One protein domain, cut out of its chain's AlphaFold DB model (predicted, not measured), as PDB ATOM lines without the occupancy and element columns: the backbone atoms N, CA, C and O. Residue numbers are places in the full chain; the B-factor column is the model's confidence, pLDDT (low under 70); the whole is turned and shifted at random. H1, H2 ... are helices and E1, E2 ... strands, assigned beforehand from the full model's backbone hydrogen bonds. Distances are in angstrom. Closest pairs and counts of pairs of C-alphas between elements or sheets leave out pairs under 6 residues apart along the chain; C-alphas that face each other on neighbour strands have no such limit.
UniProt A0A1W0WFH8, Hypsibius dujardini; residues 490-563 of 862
ATOM      1  N   GLN A 490      26.030  55.700  45.684       94.19
ATOM      2  CA  GLN A 490      24.971  55.641  44.687       94.19
ATOM      3  C   GLN A 490      25.474  55.012  43.377       94.19
ATOM      4  O   GLN A 490      26.273  55.590  42.639       94.19
ATOM      5  N   VAL A 491      24.897  53.860  43.024       96.25
ATOM      6  CA  VAL A 491      25.144  53.173  41.746       96.25
ATOM      7  C   VAL A 491      23.959  53.346  40.792       96.25
ATOM      8  O   VAL A 491      22.808  53.131  41.181       96.25
ATOM      9  N   SER A 492      24.234  53.657  39.525       96.38
ATOM     10  CA  SER A 492      23.279  53.582  38.417       96.38
ATOM     11  C   SER A 492      23.782  52.622  37.330       96.38
ATOM     12  O   SER A 492      24.984  52.483  37.094       96.38
ATOM     13  N   LEU A 493      22.847  51.926  36.679       96.75
ATOM     14  CA  LEU A 493      23.130  51.011  35.574       96.75
ATOM     15  C   LEU A 493      22.388  51.503  34.327       96.75
ATOM     16  O   LEU A 493      21.164  51.397  34.258       96.75
ATOM     17  N   GLY A 494      23.133  52.035  33.361       96.25
ATOM     18  CA  GLY A 494      22.653  52.374  32.023       96.25
ATOM     19  C   GLY A 494      23.659  51.964  30.943       96.25
ATOM     20  O   GLY A 494      24.550  51.149  31.199       96.25
ATOM     21  N   GLU A 495      23.531  52.586  29.767       96.62
ATOM     22  CA  GLU A 495      24.460  52.484  28.626       96.62
ATOM     23  C   GLU A 495      25.908  52.828  29.002       96.62
ATOM     24  O   GLU A 495      26.846  52.203  28.517       96.62
ATOM     25  N   THR A 496      26.078  53.746  29.952       97.12
ATOM     26  CA  THR A 496      27.241  53.788  30.841       97.12
ATOM     27  C   THR A 496      26.779  53.430  32.250       97.12
ATOM     28  O   THR A 496      25.692  53.821  32.689       97.12
ATOM     29  N   HIS A 497      27.575  52.650  32.974       97.12
ATOM     30  CA  HIS A 497      27.397  52.519  34.415       97.12
ATOM     31  C   HIS A 497      27.943  53.763  35.114       97.12
ATOM     32  O   HIS A 497      28.835  54.434  34.599       97.12
ATOM     33  N   GLN A 498      27.407  54.081  36.288       97.69
ATOM     34  CA  GLN A 498      27.951  55.137  37.134       97.69
ATOM     35  C   GLN A 498      27.967  54.648  38.574       97.69
ATOM     36  O   GLN A 498      26.996  54.074  39.063       97.69
ATOM     37  N   CYS A 499      29.072  54.889  39.263       97.75
ATOM     38  CA  CYS A 499      29.174  54.714  40.698       97.75
ATOM     39  C   CYS A 499      30.015  55.865  41.250       97.75
ATOM     40  O   CYS A 499      31.052  56.226  40.692       97.75
ATOM     41  N   ASP A 500      29.556  56.464  42.336       97.06
ATOM     42  CA  ASP A 500      30.294  57.475  43.086       97.06
ATOM     43  C   ASP A 500      31.416  56.880  43.950       97.06
ATOM     44  O   ASP A 500      32.239  57.645  44.456       97.06
ATOM     45  N   CYS A 501      31.560  55.558  44.072       96.75
ATOM     46  CA  CYS A 501      32.679  55.006  44.831       96.75
ATOM     47  C   CYS A 501      34.038  55.410  44.203       96.75
ATOM     48  O   CYS A 501      34.169  55.478  42.970       96.75
ATOM     49  N   PRO A 502      35.092  55.685  45.003       95.62
ATOM     50  CA  PRO A 502      36.345  56.239  44.476       95.62
ATOM     51  C   PRO A 502      37.059  55.345  43.450       95.62
ATOM     52  O   PRO A 502      37.779  55.860  42.596       95.62
ATOM     53  N   ALA A 503      36.829  54.025  43.497       95.38
ATOM     54  CA  ALA A 503      37.349  53.091  42.502       95.38
ATOM     55  C   ALA A 503      36.778  53.399  41.111       95.38
ATOM     56  O   ALA A 503      37.546  53.645  40.185       95.38
ATOM     57  N   PHE A 504      35.445  53.462  40.989       97.12
ATOM     58  CA  PHE A 504      34.788  53.753  39.716       97.12
ATOM     59  C   PHE A 504      35.162  55.141  39.199       97.12
ATOM     60  O   PHE A 504      35.560  55.275  38.045       97.12
ATOM     61  N   ARG A 505      35.124  56.165  40.069       96.06
ATOM     62  CA  ARG A 505      35.528  57.532  39.699       96.06
ATOM     63  C   ARG A 505      36.935  57.584  39.093       96.06
ATOM     64  O   ARG A 505      37.140  58.343  38.150       96.06
ATOM     65  N   LYS A 506      37.878  56.776  39.596       97.25
ATOM     66  CA  LYS A 506      39.262  56.727  39.103       97.25
ATOM     67  C   LYS A 506      39.443  55.900  37.825       97.25
ATOM     68  O   LYS A 506      40.251  56.293  36.992       97.25
ATOM     69  N   THR A 507      38.773  54.754  37.687       97.00
ATOM     70  CA  THR A 507      39.042  53.809  36.583       97.00
ATOM     71  C   THR A 507      38.066  53.913  35.414       97.00
ATOM     72  O   THR A 507      38.445  53.586  34.295       97.00
ATOM     73  N   GLN A 508      36.820  54.336  35.656       97.06
ATOM     74  CA  GLN A 508      35.703  54.176  34.712       97.06
ATOM     75  C   GLN A 508      35.569  52.713  34.215       97.06
ATOM     76  O   GLN A 508      35.248  52.448  33.055       97.06
ATOM     77  N   GLU A 509      35.857  51.759  35.108       97.25
ATOM     78  CA  GLU A 509      35.650  50.314  34.939       97.25
ATOM     79  C   GLU A 509      34.598  49.813  35.940       97.25
ATOM     80  O   GLU A 509      34.514  50.379  37.036       97.25
ATOM     81  N   PRO A 510      33.839  48.740  35.635       97.31
ATOM     82  CA  PRO A 510      32.881  48.135  36.561       97.31
ATOM     83  C   PRO A 510      33.490  47.859  37.940       97.31
ATOM     84  O   PRO A 510      34.338  46.985  38.128       97.31
ATOM     85  N   CYS A 511      33.067  48.644  38.930       97.31
ATOM     86  CA  CYS A 511      33.544  48.508  40.296       97.31
ATOM     87  C   CYS A 511      32.803  47.387  41.030       97.31
ATOM     88  O   CYS A 511      31.739  46.925  40.614       97.31
ATOM     89  N   LEU A 512      33.330  46.991  42.188       95.62
ATOM     90  CA  LEU A 512      32.772  45.907  42.995       95.62
ATOM     91  C   LEU A 512      31.283  46.106  43.344       95.62
ATOM     92  O   LEU A 512      30.546  45.127  43.394       95.62
ATOM     93  N   HIS A 513      30.818  47.350  43.502       96.12
ATOM     94  CA  HIS A 513      29.404  47.683  43.730       96.12
ATOM     95  C   HIS A 513      28.507  47.416  42.508       96.12
ATOM     96  O   HIS A 513      27.393  46.913  42.661       96.12
ATOM     97  N   ILE A 514      28.999  47.698  41.297       96.69
ATOM     98  CA  ILE A 514      28.320  47.384  40.028       96.69
ATOM     99  C   ILE A 514      28.251  45.864  39.849       96.69
ATOM    100  O   ILE A 514      27.166  45.307  39.671       96.69
ATOM    101  N   CYS A 515      29.387  45.176  39.992       96.56
ATOM    102  CA  CYS A 515      29.466  43.721  39.860       96.56
ATOM    103  C   CYS A 515      28.596  43.007  40.912       96.56
ATOM    104  O   CYS A 515      27.912  42.032  40.594       96.56
ATOM    105  N   TRP A 516      28.549  43.524  42.147       94.75
ATOM    106  CA  TRP A 516      27.647  43.042  43.196       94.75
ATOM    107  C   TRP A 516      26.179  43.209  42.794       94.75
ATOM    108  O   TRP A 516      25.425  42.249  42.911       94.75
ATOM    109  N   LEU A 517      25.756  44.362  42.257       95.12
ATOM    110  CA  LEU A 517      24.372  44.545  41.801       95.12
ATOM    111  C   LEU A 517      23.997  43.571  40.677       95.12
ATOM    112  O   LEU A 517      22.950  42.921  40.760       95.12
ATOM    113  N   LEU A 518      24.848  43.428  39.660       95.75
ATOM    114  CA  LEU A 518      24.604  42.518  38.539       95.75
ATOM    115  C   LEU A 518      24.491  41.055  39.015       95.75
ATOM    116  O   LEU A 518      23.504  40.383  38.707       95.75
ATOM    117  N   MET A 519      25.422  40.578  39.849       94.81
ATOM    118  CA  MET A 519      25.399  39.200  40.362       94.81
ATOM    119  C   MET A 519      24.317  38.947  41.426       94.81
ATOM    120  O   MET A 519      23.602  37.949  41.366       94.81
ATOM    121  N   LYS A 520      24.173  39.819  42.430       92.75
ATOM    122  CA  LYS A 520      23.308  39.569  43.601       92.75
ATOM    123  C   LYS A 520      21.859  39.973  43.377       92.75
ATOM    124  O   LYS A 520      20.975  39.231  43.813       92.75
ATOM    125  N   LYS A 521      21.604  41.106  42.711       91.56
ATOM    126  CA  LYS A 521      20.245  41.589  42.425       91.56
ATOM    127  C   LYS A 521      19.714  40.997  41.119       91.56
ATOM    128  O   LYS A 521      18.690  40.321  41.144       91.56
ATOM    129  N   PHE A 522      20.426  41.197  40.006       93.75
ATOM    130  CA  PHE A 522      19.976  40.758  38.675       93.75
ATOM    131  C   PHE A 522      20.290  39.288  38.350       93.75
ATOM    132  O   PHE A 522      19.813  38.774  37.342       93.75
ATOM    133  N   LYS A 523      21.026  38.588  39.226       92.88
ATOM    134  CA  LYS A 523      21.378  37.159  39.101       92.88
ATOM    135  C   LYS A 523      22.169  36.825  37.829       92.88
ATOM    136  O   LYS A 523      22.092  35.704  37.325       92.88
ATOM    137  N   VAL A 524      22.959  37.783  37.337       94.56
ATOM    138  CA  VAL A 524      23.950  37.554  36.278       94.56
ATOM    139  C   VAL A 524      24.990  36.546  36.781       94.56
ATOM    140  O   VAL A 524      25.458  36.645  37.917       94.56
ATOM    141  N   ARG A 525      25.325  35.549  35.956       93.44
ATOM    142  CA  ARG A 525      26.328  34.525  36.301       93.44
ATOM    143  C   ARG A 525      27.740  35.135  36.315       93.44
ATOM    144  O   ARG A 525      28.012  35.935  35.423       93.44
ATOM    145  N   PRO A 526      28.638  34.737  37.241       93.19
ATOM    146  CA  PRO A 526      30.043  35.169  37.254       93.19
ATOM    147  C   PRO A 526      30.775  34.984  35.916       93.19
ATOM    148  O   PRO A 526      31.633  35.780  35.559       93.19
ATOM    149  N   GLU A 527      30.400  33.956  35.156       93.38
ATOM    150  CA  GLU A 527      30.959  33.632  33.836       93.38
ATOM    151  C   GLU A 527      30.445  34.523  32.683       93.38
ATOM    152  O   GLU A 527      30.789  34.278  31.530       93.38
ATOM    153  N   ASN A 528      29.566  35.499  32.940       95.19
ATOM    154  CA  ASN A 528      28.919  36.282  31.887       95.19
ATOM    155  C   ASN A 528      29.628  37.621  31.624       95.19
ATOM    156  O   ASN A 528      29.799  38.438  32.530       95.19
ATOM    157  N   GLU A 529      29.948  37.880  30.355       94.31
ATOM    158  CA  GLU A 529      30.652  39.081  29.882       94.31
ATOM    159  C   GLU A 529      30.001  40.410  30.303       94.31
ATOM    160  O   GLU A 529      30.715  41.391  30.504       94.31
ATOM    161  N   MET A 530      28.677  40.450  30.522       94.44
ATOM    162  CA  MET A 530      27.966  41.639  31.023       94.44
ATOM    163  C   MET A 530      28.516  42.173  32.358       94.44
ATOM    164  O   MET A 530      28.283  43.335  32.674       94.44
ATOM    165  N   LEU A 531      29.240  41.366  33.146       95.62
ATOM    166  CA  LEU A 531      29.887  41.823  34.385       95.62
ATOM    167  C   LEU A 531      31.112  42.719  34.152       95.62
ATOM    168  O   LEU A 531      31.499  43.459  35.055       95.62
ATOM    169  N   PHE A 532      31.718  42.652  32.965       95.12
ATOM    170  CA  PHE A 532      32.945  43.371  32.608       95.12
ATOM    171  C   PHE A 532      32.693  44.527  31.626       95.12
ATOM    172  O   PHE A 532      33.603  45.294  31.319       95.12
ATOM    173  N   GLN A 533      31.457  44.692  31.146       96.31
ATOM    174  CA  GLN A 533      31.072  45.795  30.269       96.31
ATOM    175  C   GLN A 533      30.939  47.101  31.076       96.31
ATOM    176  O   GLN A 533      30.253  47.151  32.093       96.31
ATOM    177  N   LYS A 534      31.572  48.186  30.603       97.06
ATOM    178  CA  LYS A 534      31.534  49.534  31.225       97.06
ATOM    179  C   LYS A 534      30.122  50.134  31.321       97.06
ATOM    180  O   LYS A 534      29.886  51.073  32.080       97.06
ATOM    181  N   GLY A 535      29.193  49.594  30.545       96.31
ATOM    182  CA  GLY A 535      27.768  49.849  30.615       96.31
ATOM    183  C   GLY A 535      27.014  48.847  29.748       96.31
ATOM    184  O   GLY A 535      27.624  48.094  28.989       96.31
ATOM    185  N   LEU A 536      25.692  48.812  29.885       96.81
ATOM    186  CA  LEU A 536      24.838  47.837  29.213       96.81
ATOM    187  C   LEU A 536      23.934  48.546  28.214       96.81
ATOM    188  O   LEU A 536      23.190  49.456  28.581       96.81
ATOM    189  N   ASN A 537      23.963  48.095  26.961       96.38
ATOM    190  CA  ASN A 537      23.043  48.588  25.941       96.38
ATOM    191  C   ASN A 537      21.574  48.313  26.332       96.38
ATOM    192  O   ASN A 537      21.260  47.497  27.206       96.38
ATOM    193  N   GLU A 538      20.645  49.002  25.671       95.50
ATOM    194  CA  GLU A 538      19.233  48.952  26.052       95.50
ATOM    195  C   GLU A 538      18.626  47.536  25.936       95.50
ATOM    196  O   GLU A 538      17.731  47.185  26.706       95.50
ATOM    197  N   SER A 539      19.125  46.688  25.026       95.12
ATOM    198  CA  SER A 539      18.681  45.295  24.877       95.12
ATOM    199  C   SER A 539      19.185  44.380  26.000       95.12
ATOM    200  O   SER A 539      18.403  43.560  26.488       95.12
ATOM    201  N   TYR A 540      20.417  44.551  26.494       94.56
ATOM    202  CA  TYR A 540      20.896  43.869  27.702       94.56
ATOM    203  C   TYR A 540      20.160  44.359  28.956       94.56
ATOM    204  O   TYR A 540      19.721  43.542  29.762       94.56
ATOM    205  N   LEU A 541      19.904  45.663  29.104       94.81
ATOM    206  CA  LEU A 541      19.074  46.169  30.208       94.81
ATOM    207  C   LEU A 541      17.656  45.567  30.162       94.81
ATOM    208  O   LEU A 541      17.157  45.063  31.172       94.81
ATOM    209  N   LYS A 542      17.025  45.528  28.980       94.12
ATOM    210  CA  LYS A 542      15.731  44.856  28.760       94.12
ATOM    211  C   LYS A 542      15.782  43.362  29.099       94.12
ATOM    212  O   LYS A 542      14.807  42.853  29.663       94.12
ATOM    213  N   SER A 543      16.883  42.658  28.820       92.62
ATOM    214  CA  SER A 543      17.032  41.239  29.174       92.62
ATOM    215  C   SER A 543      17.197  41.035  30.688       92.62
ATOM    216  O   SER A 543      16.484  40.206  31.256       92.62
ATOM    217  N   LEU A 544      18.001  41.856  31.381       91.88
ATOM    218  CA  LEU A 544      18.148  41.811  32.844       91.88
ATOM    219  C   LEU A 544      16.823  42.074  33.571       91.88
ATOM    220  O   LEU A 544      16.431  41.302  34.450       91.88
ATOM    221  N   PHE A 545      16.075  43.107  33.170       90.00
ATOM    222  CA  PHE A 545      14.744  43.364  33.733       90.00
ATOM    223  C   PHE A 545      13.731  42.263  33.381       90.00
ATOM    224  O   PHE A 545      12.767  42.058  34.119       90.00
ATOM    225  N   SER A 546      13.931  41.527  32.284       89.19
ATOM    226  CA  SER A 546      13.106  40.361  31.945       89.19
ATOM    227  C   SER A 546      13.437  39.151  32.825       89.19
ATOM    228  O   SER A 546      12.517  38.473  33.276       89.19
ATOM    229  N   ILE A 547      14.711  38.927  33.166       82.31
ATOM    230  CA  ILE A 547      15.135  37.918  34.152       82.31
ATOM    231  C   ILE A 547      14.541  38.241  35.535       82.31
ATOM    232  O   ILE A 547      13.925  37.371  36.153       82.31
ATOM    233  N   GLU A 548      14.627  39.498  35.989       81.00
ATOM    234  CA  GLU A 548      14.029  39.952  37.258       81.00
ATOM    235  C   GLU A 548      12.504  39.715  37.278       81.00
ATOM    236  O   GLU A 548      11.977  39.108  38.218       81.00
ATOM    237  N   LYS A 549      11.794  40.079  36.197       81.19
ATOM    238  CA  LYS A 549      10.350  39.816  36.031       81.19
ATOM    239  C   LYS A 549      10.007  38.325  36.018       81.19
ATOM    240  O   LYS A 549       9.028  37.939  36.651       81.19
ATOM    241  N   LEU A 550      10.792  37.481  35.343       74.69
ATOM    242  CA  LEU A 550      10.599  36.024  35.312       74.69
ATOM    243  C   LEU A 550      10.850  35.370  36.678       74.69
ATOM    244  O   LEU A 550      10.243  34.345  36.994       74.69
ATOM    245  N   HIS A 551      11.734  35.943  37.495       77.75
ATOM    246  CA  HIS A 551      11.988  35.468  38.852       77.75
ATOM    247  C   HIS A 551      10.866  35.889  39.809       77.75
ATOM    248  O   HIS A 551      10.416  35.070  40.613       77.75
ATOM    249  N   GLU A 552      10.370  37.127  39.714       78.00
ATOM    250  CA  GLU A 552       9.296  37.594  40.594       78.00
ATOM    251  C   GLU A 552       7.910  37.074  40.177       78.00
ATOM    252  O   GLU A 552       7.115  36.754  41.056       78.00
ATOM    253  N   SER A 553       7.626  36.847  38.888       74.44
ATOM    254  CA  SER A 553       6.371  36.206  38.452       74.44
ATOM    255  C   SER A 553       6.253  34.770  38.982       74.44
ATOM    256  O   SER A 553       5.254  34.429  39.619       74.44
ATOM    257  N   LYS A 554       7.319  33.965  38.858       78.56
ATOM    258  CA  LYS A 554       7.413  32.611  39.442       78.56
ATOM    259  C   LYS A 554       7.312  32.615  40.975       78.56
ATOM    260  O   LYS A 554       6.846  31.634  41.558       78.56
ATOM    261  N   LYS A 555       7.721  33.699  41.651       76.19
ATOM    262  CA  LYS A 555       7.503  33.890  43.098       76.19
ATOM    263  C   LYS A 555       6.048  34.269  43.408       76.19
ATOM    264  O   LYS A 555       5.471  33.690  44.324       76.19
ATOM    265  N   ILE A 556       5.441  35.186  42.654       75.69
ATOM    266  CA  ILE A 556       4.049  35.640  42.834       75.69
ATOM    267  C   ILE A 556       3.052  34.502  42.594       75.69
ATOM    268  O   ILE A 556       2.124  34.343  43.382       75.69
ATOM    269  N   GLU A 557       3.251  33.674  41.568       79.00
ATOM    270  CA  GLU A 557       2.382  32.523  41.295       79.00
ATOM    271  C   GLU A 557       2.425  31.500  42.446       79.00
ATOM    272  O   GLU A 557       1.385  31.053  42.934       79.00
ATOM    273  N   LYS A 558       3.631  31.201  42.958       75.38
ATOM    274  CA  LYS A 558       3.821  30.356  44.148       75.38
ATOM    275  C   LYS A 558       3.191  30.964  45.407       75.38
ATOM    276  O   LYS A 558       2.608  30.216  46.187       75.38
ATOM    277  N   ARG A 559       3.263  32.291  45.598       72.12
ATOM    278  CA  ARG A 559       2.563  32.994  46.696       72.12
ATOM    279  C   ARG A 559       1.046  32.851  46.560       72.12
ATOM    280  O   ARG A 559       0.432  32.325  47.474       72.12
ATOM    281  N   ARG A 560       0.456  33.175  45.399       73.56
ATOM    282  CA  ARG A 560      -0.997  33.039  45.146       73.56
ATOM    283  C   ARG A 560      -1.516  31.630  45.465       73.56
ATOM    284  O   ARG A 560      -2.492  31.499  46.198       73.56
ATOM    285  N   LYS A 561      -0.820  30.586  44.999       77.94
ATOM    286  CA  LYS A 561      -1.153  29.176  45.290       77.94
ATOM    287  C   LYS A 561      -0.997  28.803  46.776       77.94
ATOM    288  O   LYS A 561      -1.668  27.891  47.248       77.94
ATOM    289  N   GLN A 562      -0.142  29.499  47.530       69.75
ATOM    290  CA  GLN A 562       0.014  29.323  48.979       69.75
ATOM    291  C   GLN A 562      -1.065  30.088  49.770       69.75
ATOM    292  O   GLN A 562      -1.647  29.536  50.705       69.75
ATOM    293  N   ASP A 563      -1.380  31.322  49.375       68.56
ATOM    294  CA  ASP A 563      -2.336  32.211  50.049       68.56
ATOM    295  C   ASP A 563      -3.794  31.734  49.900       68.56
ATOM    296  O   ASP A 563      -4.587  31.857  50.837       68.56
TER     297      ASP A 563
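Overview. This is residues 490 to 563 of the 862 residues of a protein of Hypsibius dujardini (UniProt A0A1W0WFH8). Picture a small body in which a short two-strand hairpin, E1 and E2, and the helix H1 sit beside the helix H2, and a long helix, H3, which starts at this body and ends as an arm, its residues 552 to 563 sticking out. A long looped link, residues 522 to 537, joins H2 to H3. The printed part has 74 residues, in the order E1, E2, H1, H2, H3; the two strands are antiparallel and the class is mostly helix. The whole is loose, with a radius of gyration of the C-alphas of 14.5 A, and spans 49 by 22 by 20 A, the arm adding to the length.

Arrangement. Look first at E1, residues 491 to 493, and E2, residues 497 to 499: they form an antiparallel hairpin at 178 degrees, with N 492 and O 498 2.8 A apart, within hydrogen-bond range. Next comes H1, residues 502 to 507; its closest C-alpha to E2 is that of Arg 505, 7.0 A from Cys 499's. In H2, residues 512 to 521, the C-alpha of Ile 514 is 6.8 A from that of Val 491 in E1, the closest pair. H1 and H2 are near each other. H3, residues 538 to 563, touches no helix; it is only just apart from H2, at 8.2 A. Every O i to N i+4 pair is within hydrogen-bond range in H1 and H2, and 21 of 22 in H3.

Along the chain. Find C-alpha 491 at (25.144, 53.173, 41.746), where E1 begins; E1 is 6.8 A long and E2 6.9 A. H1 measures 8.7 A and H2 13.3 A. H3 runs 36.4 A, from C-alpha 538 at (19.233, 48.952, 26.052) to C-alpha 563 at (-2.336, 32.211, 50.049).

Size, cuts and confidence. The C-alphas of Lys 506 and Asp 563, the two farthest apart, are 49.5 A apart. The printed part has no cut, and the link from H2 to H3 is long. Mean pLDDT of the printed part is 90.9; residues 562 to 563 are under 70.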